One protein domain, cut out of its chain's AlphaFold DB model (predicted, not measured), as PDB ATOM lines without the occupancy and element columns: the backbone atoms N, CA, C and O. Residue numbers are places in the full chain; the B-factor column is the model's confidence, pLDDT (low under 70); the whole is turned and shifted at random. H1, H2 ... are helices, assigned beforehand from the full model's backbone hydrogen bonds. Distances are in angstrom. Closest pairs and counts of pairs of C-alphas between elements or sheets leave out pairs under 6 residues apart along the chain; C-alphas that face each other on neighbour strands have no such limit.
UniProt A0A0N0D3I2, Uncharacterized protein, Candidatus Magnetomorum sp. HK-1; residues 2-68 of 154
ATOM      1  N   ILE A   2     113.828 101.415 149.955       80.94
ATOM      2  CA  ILE A   2     113.652 100.186 149.161       80.94
ATOM      3  C   ILE A   2     112.208  99.725 149.338       80.94
ATOM      4  O   ILE A   2     111.777  99.477 150.462       80.94
ATOM      5  N   THR A   3     111.462  99.620 148.241       88.31
ATOM      6  CA  THR A   3     110.102  99.072 148.249       88.31
ATOM      7  C   THR A   3     110.169  97.552 148.140       88.31
ATOM      8  O   THR A   3     110.681  97.021 147.156       88.31
ATOM      9  N   LEU A   4     109.649  96.846 149.145       88.81
ATOM     10  CA  LEU A   4     109.538  95.389 149.125       88.81
ATOM     11  C   LEU A   4     108.218  94.976 148.460       88.81
ATOM     12  O   LEU A   4     107.146  95.355 148.924       88.81
ATOM     13  N   ILE A   5     108.292  94.178 147.392       88.81
ATOM     14  CA  ILE A   5     107.115  93.625 146.707       88.81
ATOM     15  C   ILE A   5     106.979  92.142 147.065       88.81
ATOM     16  O   ILE A   5     107.840  91.330 146.729       88.81
ATOM     17  N   SER A   6     105.872  91.775 147.715       91.38
ATOM     18  CA  SER A   6     105.533  90.377 147.989       91.38
ATOM     19  C   SER A   6     104.828  89.752 146.789       91.38
ATOM     20  O   SER A   6     103.691  90.098 146.468       91.38
ATOM     21  N   LEU A   7     105.475  88.774 146.148       90.69
ATOM     22  CA  LEU A   7     104.880  88.046 145.021       90.69
ATOM     23  C   LEU A   7     103.613  87.280 145.416       90.69
ATOM     24  O   LEU A   7     102.726  87.100 144.590       90.69
ATOM     25  N   ASN A   8     103.507  86.845 146.674       90.19
ATOM     26  CA  ASN A   8     102.328  86.133 147.171       90.19
ATOM     27  C   ASN A   8     101.088  87.032 147.232       90.19
ATOM     28  O   ASN A   8      99.977  86.549 147.011       90.19
ATOM     29  N   ASP A   9     101.292  88.322 147.493       92.00
ATOM     30  CA  ASP A   9     100.217  89.283 147.747       92.00
ATOM     31  C   ASP A   9      99.879  90.115 146.501       92.00
ATOM     32  O   ASP A   9      98.943  90.913 146.511       92.00
ATOM     33  N   LEU A  10     100.588  89.883 145.388       92.25
ATOM     34  CA  LEU A  10     100.230  90.450 144.094       92.25
ATOM     35  C   LEU A  10      98.785  90.087 143.726       92.25
ATOM     36  O   LEU A  10      98.312  88.969 143.948       92.25
ATOM     37  N   SER A  11      98.067  91.019 143.112       89.19
ATOM     38  CA  SER A  11      96.746  90.731 142.556       89.19
ATOM     39  C   SER A  11      96.858  89.810 141.334       89.19
ATOM     40  O   SER A  11      97.894  89.732 140.677       89.19
ATOM     41  N   LEU A  12      95.778  89.108 140.983       83.56
ATOM     42  CA  LEU A  12      95.739  88.243 139.794       83.56
ATOM     43  C   LEU A  12      95.489  89.029 138.491       83.56
ATOM     44  O   LEU A  12      94.902  88.486 137.556       83.56
ATOM     45  N   THR A  13      95.851  90.307 138.407       83.69
ATOM     46  CA  THR A  13      95.680  91.100 137.178       83.69
ATOM     47  C   THR A  13      96.647  90.628 136.081       83.69
ATOM     48  O   THR A  13      97.697  90.070 136.404       83.69
ATOM     49  N   PRO A  14      96.338  90.837 134.785       76.12
ATOM     50  CA  PRO A  14      97.206  90.406 133.683       76.12
ATOM     51  C   PRO A  14      98.667  90.872 133.803       76.12
ATOM     52  O   PRO A  14      99.574  90.116 133.476       76.12
ATOM     53  N   ASN A  15      98.911  92.072 134.331       81.38
ATOM     54  CA  ASN A  15     100.258  92.626 134.507       81.38
ATOM     55  C   ASN A  15     101.049  91.916 135.620       81.38
ATOM     56  O   ASN A  15     102.263  91.763 135.523       81.38
ATOM     57  N   ASN A  16     100.357  91.447 136.661       87.25
ATOM     58  CA  ASN A  16     100.967  90.814 137.832       87.25
ATOM     59  C   ASN A  16     101.065  89.290 137.709       87.25
ATOM     60  O   ASN A  16     101.870  88.662 138.398       87.25
ATOM     61  N   ILE A  17     100.258  88.686 136.831       81.62
ATOM     62  CA  ILE A  17     100.108  87.232 136.716       81.62
ATOM     63  C   ILE A  17     101.436  86.523 136.414       81.62
ATOM     64  O   ILE A  17     101.671  85.424 136.909       81.62
ATOM     65  N   MET A  18     102.324  87.187 135.667       79.75
ATOM     66  CA  MET A  18     103.670  86.708 135.346       79.75
ATOM     67  C   MET A  18     104.544  86.562 136.585       79.75
ATOM     68  O   MET A  18     105.179  85.532 136.786       79.75
ATOM     69  N   PHE A  19     104.566  87.592 137.424       85.00
ATOM     70  CA  PHE A  19     105.406  87.629 138.614       85.00
ATOM     71  C   PHE A  19     104.823  86.756 139.723       85.00
ATOM     72  O   PHE A  19     105.558  86.049 140.410       85.00
ATOM     73  N   LYS A  20     103.490  86.716 139.841       87.56
ATOM     74  CA  LYS A  20     102.799  85.874 140.821       87.56
ATOM     75  C   LYS A  20     102.969  84.375 140.554       87.56
ATOM     76  O   LYS A  20     102.826  83.576 141.473       87.56
ATOM     77  N   LEU A  21     103.352  83.974 139.339       79.75
ATOM     78  CA  LEU A  21     103.738  82.590 139.048       79.75
ATOM     79  C   LEU A  21     104.919  82.120 139.913       79.75
ATOM     80  O   LEU A  21     105.016  80.938 140.226       79.75
ATOM     81  N   PHE A  22     105.777  83.045 140.343       80.88
ATOM     82  CA  PHE A  22     106.924  82.785 141.214       80.88
ATOM     83  C   PHE A  22     106.619  83.015 142.703       80.88
ATOM     84  O   PHE A  22     107.534  83.038 143.523       80.88
ATOM     85  N   ALA A  23     105.345  83.179 143.074       85.62
ATOM     86  CA  ALA A  23     104.924  83.236 144.471       85.62
ATOM     87  C   ALA A  23     105.393  81.984 145.227       85.62
ATOM     88  O   ALA A  23     105.317  80.881 144.698       85.62
ATOM     89  N   SER A  24     105.861  82.120 146.469       81.62
ATOM     90  CA  SER A  24     106.364  80.972 147.239       81.62
ATOM     91  C   SER A  24     105.251  80.036 147.731       81.62
ATOM     92  O   SER A  24     105.485  78.846 147.945       81.62
ATOM     93  N   LYS A  25     104.019  80.536 147.882       84.06
ATOM     94  CA  LYS A  25     102.856  79.740 148.296       84.06
ATOM     95  C   LYS A  25     102.326  78.910 147.119       84.06
ATOM     96  O   LYS A  25     101.787  79.473 146.165       84.06
ATOM     97  N   LYS A  26     102.360  77.571 147.231       77.44
ATOM     98  CA  LYS A  26     101.841  76.632 146.207       77.44
ATOM     99  C   LYS A  26     100.435  77.008 145.721       77.44
ATOM    100  O   LYS A  26     100.205  77.110 144.521       77.44
ATOM    101  N   ARG A  27      99.506  77.305 146.642       83.50
ATOM    102  CA  ARG A  27      98.119  77.694 146.311       83.50
ATOM    103  C   ARG A  27      98.032  78.867 145.321       83.50
ATOM    104  O   ARG A  27      97.210  78.834 144.409       83.50
ATOM    105  N   GLU A  28      98.908  79.863 145.467       85.81
ATOM    106  CA  GLU A  28      98.940  81.038 144.593       85.81
ATOM    107  C   GLU A  28      99.459  80.645 143.206       85.81
ATOM    108  O   GLU A  28      98.861  81.017 142.198       85.81
ATOM    109  N   GLN A  29     100.502  79.807 143.147       78.56
ATOM    110  CA  GLN A  29     101.022  79.269 141.887       78.56
ATOM    111  C   GLN A  29      99.946  78.480 141.127       78.56
ATOM    112  O   GLN A  29      99.783  78.677 139.920       78.56
ATOM    113  N   HIS A  30      99.171  77.620 141.803       78.56
ATOM    114  CA  HIS A  30      98.084  76.863 141.165       78.56
ATOM    115  C   HIS A  30      96.989  77.783 140.623       78.56
ATOM    116  O   HIS A  30      96.577  77.623 139.471       78.56
ATOM    117  N   ALA A  31      96.553  78.769 141.413       84.31
ATOM    118  CA  ALA A  31      95.536  79.732 140.998       84.31
ATOM    119  C   ALA A  31      95.984  80.540 139.768       84.31
ATOM    120  O   ALA A  31      95.239  80.660 138.792       84.31
ATOM    121  N   VAL A  32      97.230  81.029 139.772       85.25
ATOM    122  CA  VAL A  32      97.846  81.726 138.634       85.25
ATOM    123  C   VAL A  32      97.889  80.830 137.399       85.25
ATOM    124  O   VAL A  32      97.469  81.238 136.318       85.25
ATOM    125  N   SER A  33      98.341  79.587 137.556       80.12
ATOM    126  CA  SER A  33      98.464  78.626 136.455       80.12
ATOM    127  C   SER A  33      97.121  78.312 135.812       80.12
ATOM    128  O   SER A  33      97.007  78.291 134.586       80.12
ATOM    129  N   ALA A  34      96.092  78.084 136.632       82.75
ATOM    130  CA  ALA A  34      94.732  77.854 136.166       82.75
ATOM    131  C   ALA A  34      94.203  79.069 135.394       82.75
ATOM    132  O   ALA A  34      93.637  78.914 134.309       82.75
ATOM    133  N   LYS A  35      94.455  80.282 135.902       86.69
ATOM    134  CA  LYS A  35      94.052  81.522 135.238       86.69
ATOM    135  C   LYS A  35      94.762  81.723 133.897       86.69
ATOM    136  O   LYS A  35      94.080  81.998 132.916       86.69
ATOM    137  N   ILE A  36      96.081  81.518 133.812       82.75
ATOM    138  CA  ILE A  36      96.812  81.633 132.536       82.75
ATOM    139  C   ILE A  36      96.293  80.604 131.525       82.75
ATOM    140  O   ILE A  36      96.030  80.955 130.378       82.75
ATOM    141  N   ARG A  37      96.070  79.346 131.936       81.69
ATOM    142  CA  ARG A  37      95.488  78.318 131.050       81.69
ATOM    143  C   ARG A  37      94.117  78.730 130.521       81.69
ATOM    144  O   ARG A  37      93.851  78.534 129.339       81.69
ATOM    145  N   LYS A  38      93.271  79.315 131.374       87.25
ATOM    146  CA  LYS A  38      91.972  79.859 130.967       87.25
ATOM    147  C   LYS A  38      92.137  81.005 129.963       87.25
ATOM    148  O   LYS A  38      91.530  80.953 128.906       87.25
ATOM    149  N   MET A  39      93.018  81.970 130.230       85.62
ATOM    150  CA  MET A  39      93.289  83.087 129.312       85.62
ATOM    151  C   MET A  39      93.795  82.617 127.939       85.62
ATOM    152  O   MET A  39      93.382  83.163 126.920       85.62
ATOM    153  N   ILE A  40      94.647  81.586 127.903       82.75
ATOM    154  CA  ILE A  40      95.103  80.944 126.658       82.75
ATOM    155  C   ILE A  40      93.927  80.285 125.927       82.75
ATOM    156  O   ILE A  40      93.748  80.510 124.731       82.75
ATOM    157  N   LYS A  41      93.119  79.481 126.635       86.06
ATOM    158  CA  LYS A  41      91.958  78.775 126.066       86.06
ATOM    159  C   LYS A  41      90.938  79.752 125.478       86.06
ATOM    160  O   LYS A  41      90.450  79.535 124.373       86.06
ATOM    161  N   ASP A  42      90.684  80.837 126.196       90.75
ATOM    162  CA  ASP A  42      89.716  81.870 125.839       90.75
ATOM    163  C   ASP A  42      90.302  82.901 124.848       90.75
ATOM    164  O   ASP A  42      89.646  83.890 124.534       90.75
ATOM    165  N   LYS A  43      91.538  82.694 124.354       87.31
ATOM    166  CA  LYS A  43      92.255  83.581 123.414       87.31
ATOM    167  C   LYS A  43      92.339  85.047 123.879       87.31
ATOM    168  O   LYS A  43      92.369  85.961 123.064       87.31
ATOM    169  N   GLN A  44      92.427  85.274 125.188       88.06
ATOM    170  CA  GLN A  44      92.504  86.611 125.801       88.06
ATOM    171  C   GLN A  44      93.912  87.225 125.753       88.06
ATOM    172  O   GLN A  44      94.133  88.331 126.242       88.06
ATOM    173  N   LEU A  45      94.886  86.492 125.213       81.50
ATOM    174  CA  LEU A  45      96.281  86.901 125.132       81.50
ATOM    175  C   LEU A  45      96.690  87.066 123.663       81.50
ATOM    176  O   LEU A  45      96.353  86.210 122.841       81.50
ATOM    177  N   PRO A  46      97.479  88.103 123.320       85.94
ATOM    178  CA  PRO A  46      98.124  88.206 122.016       85.94
ATOM    179  C   PRO A  46      98.845  86.909 121.638       85.94
ATOM    180  O   PRO A  46      99.390  86.227 122.508       85.94
ATOM    181  N   LYS A  47      98.891  86.569 120.344       85.38
ATOM    182  CA  LYS A  47      99.477  85.303 119.860       85.38
ATOM    183  C   LYS A  47     100.899  85.070 120.386       85.38
ATOM    184  O   LYS A  47     101.172  84.004 120.926       85.38
ATOM    185  N   ALA A  48     101.762  86.084 120.308       81.50
ATOM    186  CA  ALA A  48     103.140  86.000 120.798       81.50
ATOM    187  C   ALA A  48     103.212  85.685 122.303       81.50
ATOM    188  O   ALA A  48     103.985  84.827 122.729       81.50
ATOM    189  N   LEU A  49     102.358  86.327 123.109       78.94
ATOM    190  CA  LEU A  49     102.269  86.043 124.541       78.94
ATOM    191  C   LEU A  49     101.704  84.646 124.791       78.94
ATOM    192  O   LEU A  49     102.243  83.918 125.614       78.94
ATOM    193  N   THR A  50     100.674  84.234 124.054       81.88
ATOM    194  CA  THR A  50     100.101  82.885 124.143       81.88
ATOM    195  C   THR A  50     101.149  81.807 123.874       81.88
ATOM    196  O   THR A  50     101.258  80.857 124.645       81.88
ATOM    197  N   GLU A  51     101.956  81.961 122.823       82.75
ATOM    198  CA  GLU A  51     103.043  81.035 122.489       82.75
ATOM    199  C   GLU A  51     104.133  81.025 123.563       82.75
ATOM    200  O   GLU A  51     104.584  79.951 123.975       82.75
ATOM    201  N   TYR A  52     104.525  82.202 124.057       81.00
ATOM    202  CA  TYR A  52     105.474  82.326 125.157       81.00
ATOM    203  C   TYR A  52     104.967  81.600 126.408       81.00
ATOM    204  O   TYR A  52     105.643  80.709 126.918       81.00
ATOM    205  N   PHE A  53     103.748  81.902 126.858       77.50
ATOM    206  CA  PHE A  53     103.132  81.278 128.025       77.50
ATOM    207  C   PHE A  53     102.952  79.776 127.857       77.50
ATOM    208  O   PHE A  53     103.220  79.025 128.792       77.50
ATOM    209  N   TYR A  54     102.509  79.323 126.686       76.94
ATOM    210  CA  TYR A  54     102.339  77.904 126.407       76.94
ATOM    211  C   TYR A  54     103.671  77.161 126.523       76.94
ATOM    212  O   TYR A  54     103.744  76.148 127.217       76.94
ATOM    213  N   ASN A  55     104.737  77.677 125.903       75.69
ATOM    214  CA  ASN A  55     106.067  77.077 126.003       75.69
ATOM    215  C   ASN A  55     106.601  77.135 127.440       75.69
ATOM    216  O   ASN A  55     107.069  76.122 127.955       75.69
ATOM    217  N   PHE A  56     106.468  78.280 128.109       75.38
ATOM    218  CA  PHE A  56     106.937  78.495 129.476       75.38
ATOM    219  C   PHE A  56     106.240  77.569 130.480       75.38
ATOM    220  O   PHE A  56     106.893  76.866 131.250       75.38
ATOM    221  N   ILE A  57     104.907  77.481 130.421       71.25
ATOM    222  CA  ILE A  57     104.115  76.572 131.254       71.25
ATOM    223  C   ILE A  57     104.421  75.118 130.896       71.25
ATOM    224  O   ILE A  57     104.559  74.289 131.784       71.25
ATOM    225  N   LYS A  58     104.562  74.765 129.619       71.62
ATOM    226  CA  LYS A  58     104.903  73.388 129.235       71.62
ATOM    227  C   LYS A  58     106.264  72.952 129.795       71.62
ATOM    228  O   LYS A  58     106.407  71.795 130.178       71.62
ATOM    229  N   ILE A  59     107.233  73.867 129.850       70.56
ATOM    230  CA  ILE A  59     108.574  73.633 130.408       70.56
ATOM    231  C   ILE A  59     108.519  73.514 131.938       70.56
ATOM    232  O   ILE A  59     109.068  72.573 132.508       70.56
ATOM    233  N   LEU A  60     107.827  74.436 132.614       67.44
ATOM    234  CA  LEU A  60     107.771  74.465 134.079       67.44
ATOM    235  C   LEU A  60     106.821  73.423 134.689       67.44
ATOM    236  O   LEU A  60     107.078  72.925 135.782       67.44
ATOM    237  N   PHE A  61     105.736  73.068 133.999       66.62
ATOM    238  CA  PHE A  61     104.700  72.162 134.491       66.62
ATOM    239  C   PHE A  61     104.791  70.834 133.756       66.62
ATOM    240  O   PHE A  61     104.188  70.633 132.696       66.62
ATOM    241  N   LYS A  62     105.507  69.881 134.349       59.38
ATOM    242  CA  LYS A  62     105.612  68.518 133.827       59.38
ATOM    243  C   LYS A  62     104.214  67.934 133.586       59.38
ATOM    244  O   LYS A  62     103.455  67.695 134.523       59.38
ATOM    245  N   LYS A  63     103.858  67.716 132.314       53.38
ATOM    246  CA  LYS A  63     102.553  67.164 131.896       53.38
ATOM    247  C   LYS A  63     101.339  67.863 132.547       53.38
ATOM    248  O   LYS A  63     100.333  67.222 132.835       53.38
ATOM    249  N   GLY A  64     101.425  69.172 132.799       51.69
ATOM    250  CA  GLY A  64     100.291  69.975 133.267       51.69
ATOM    251  C   GLY A  64      99.867  69.763 134.728       51.69
ATOM    252  O   GLY A  64      98.861  70.355 135.132       51.69
ATOM    253  N   LYS A  65     100.618  68.997 135.527       54.06
ATOM    254  CA  LYS A  65     100.280  68.668 136.918       54.06
ATOM    255  C   LYS A  65     101.265  69.294 137.912       54.06
ATOM    256  O   LYS A  65     101.934  68.572 138.617       54.06
ATOM    257  N   GLU A  66     101.269  70.624 138.015       59.00
ATOM    258  CA  GLU A  66     101.865  71.390 139.138       59.00
ATOM    259  C   GLU A  66     103.322  71.881 138.995       59.00
ATOM    260  O   GLU A  66     104.148  71.302 138.290       59.00
ATOM    261  N   MET A  67     103.590  73.023 139.647       56.75
ATOM    262  CA  MET A  67     104.919  73.603 139.858       56.75
ATOM    263  C   MET A  67     105.477  73.048 141.161       56.75
ATOM    264  O   MET A  67     105.087  73.480 142.242       56.75
ATOM    265  N   GLU A  68     106.426  72.127 141.067       60.78
ATOM    266  CA  GLU A  68     107.195  71.708 142.241       60.78
ATOM    267  C   GLU A  68     108.667  72.094 142.158       60.78
ATOM    268  O   GLU A  68     109.382  71.822 143.108       60.78
TER     269      GLU A  68
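AT A GLANCE: This is residues 2 to 68 of the 154 residues of an uncharacterized protein of Candidatus Magnetomorum sp. HK-1 (UniProt A0A0N0D3I2). Two longer helices, H2 and H3, form a hairpin opened into a V, meeting near the link that joins them, while the one-turn helix H1 packs on H2. Ahead of H1, residues 2 to 16 form a long lead-in with no named element, starting far from the helices at Ile 2. The printed part has 67 residues, with three named helices in the order H1, H2, H3 and no named strand; its class is all helix. The whole is compact, with a radius of gyration of the C-alphas of 12.0 A and spans of 35 by 25 by 17 A.

IN THESE COORDINATES: The printed part begins at Ile 2, C-alpha at (113.652, 100.186, 149.161). H1 is residues 17 to 20, 5.1 A from first to last C-alpha. H2, residues 26 to 41, is 22.5 A long and begins at C-alpha 26 at (101.841, 76.632, 146.207). H3, residues 47 to 60, is 19.7 A long and ends at C-alpha 60 at (107.771, 74.465, 134.079).

HOW THE PARTS SIT: H1 and H2 touch; their closest C-alphas, those of Ile 17 and Val 32, are 6.3 A apart. H2 touches H3 with residues 33 to 40 alone, and the closest C-alphas, those of Ile 40 and Thr 50, are 5.9 A apart. H2 and H3 are a helical hairpin and run opposite ways at a tilt of 38 degrees, only just steep. H1 and H3 are apart. In H2 and H3 every O i to N i+4 pair is within hydrogen-bond range; H1 is too short for such a pair.

THE WHOLE: The C-alphas of Ile 2 and Lys 63, the two farthest apart, are 38.9 A apart. The printed part has no cut, and the links H1 to H2 and H2 to H3 are tight. The mean pLDDT of the printed part is 79.9, and residues 60 to 68 are under 70.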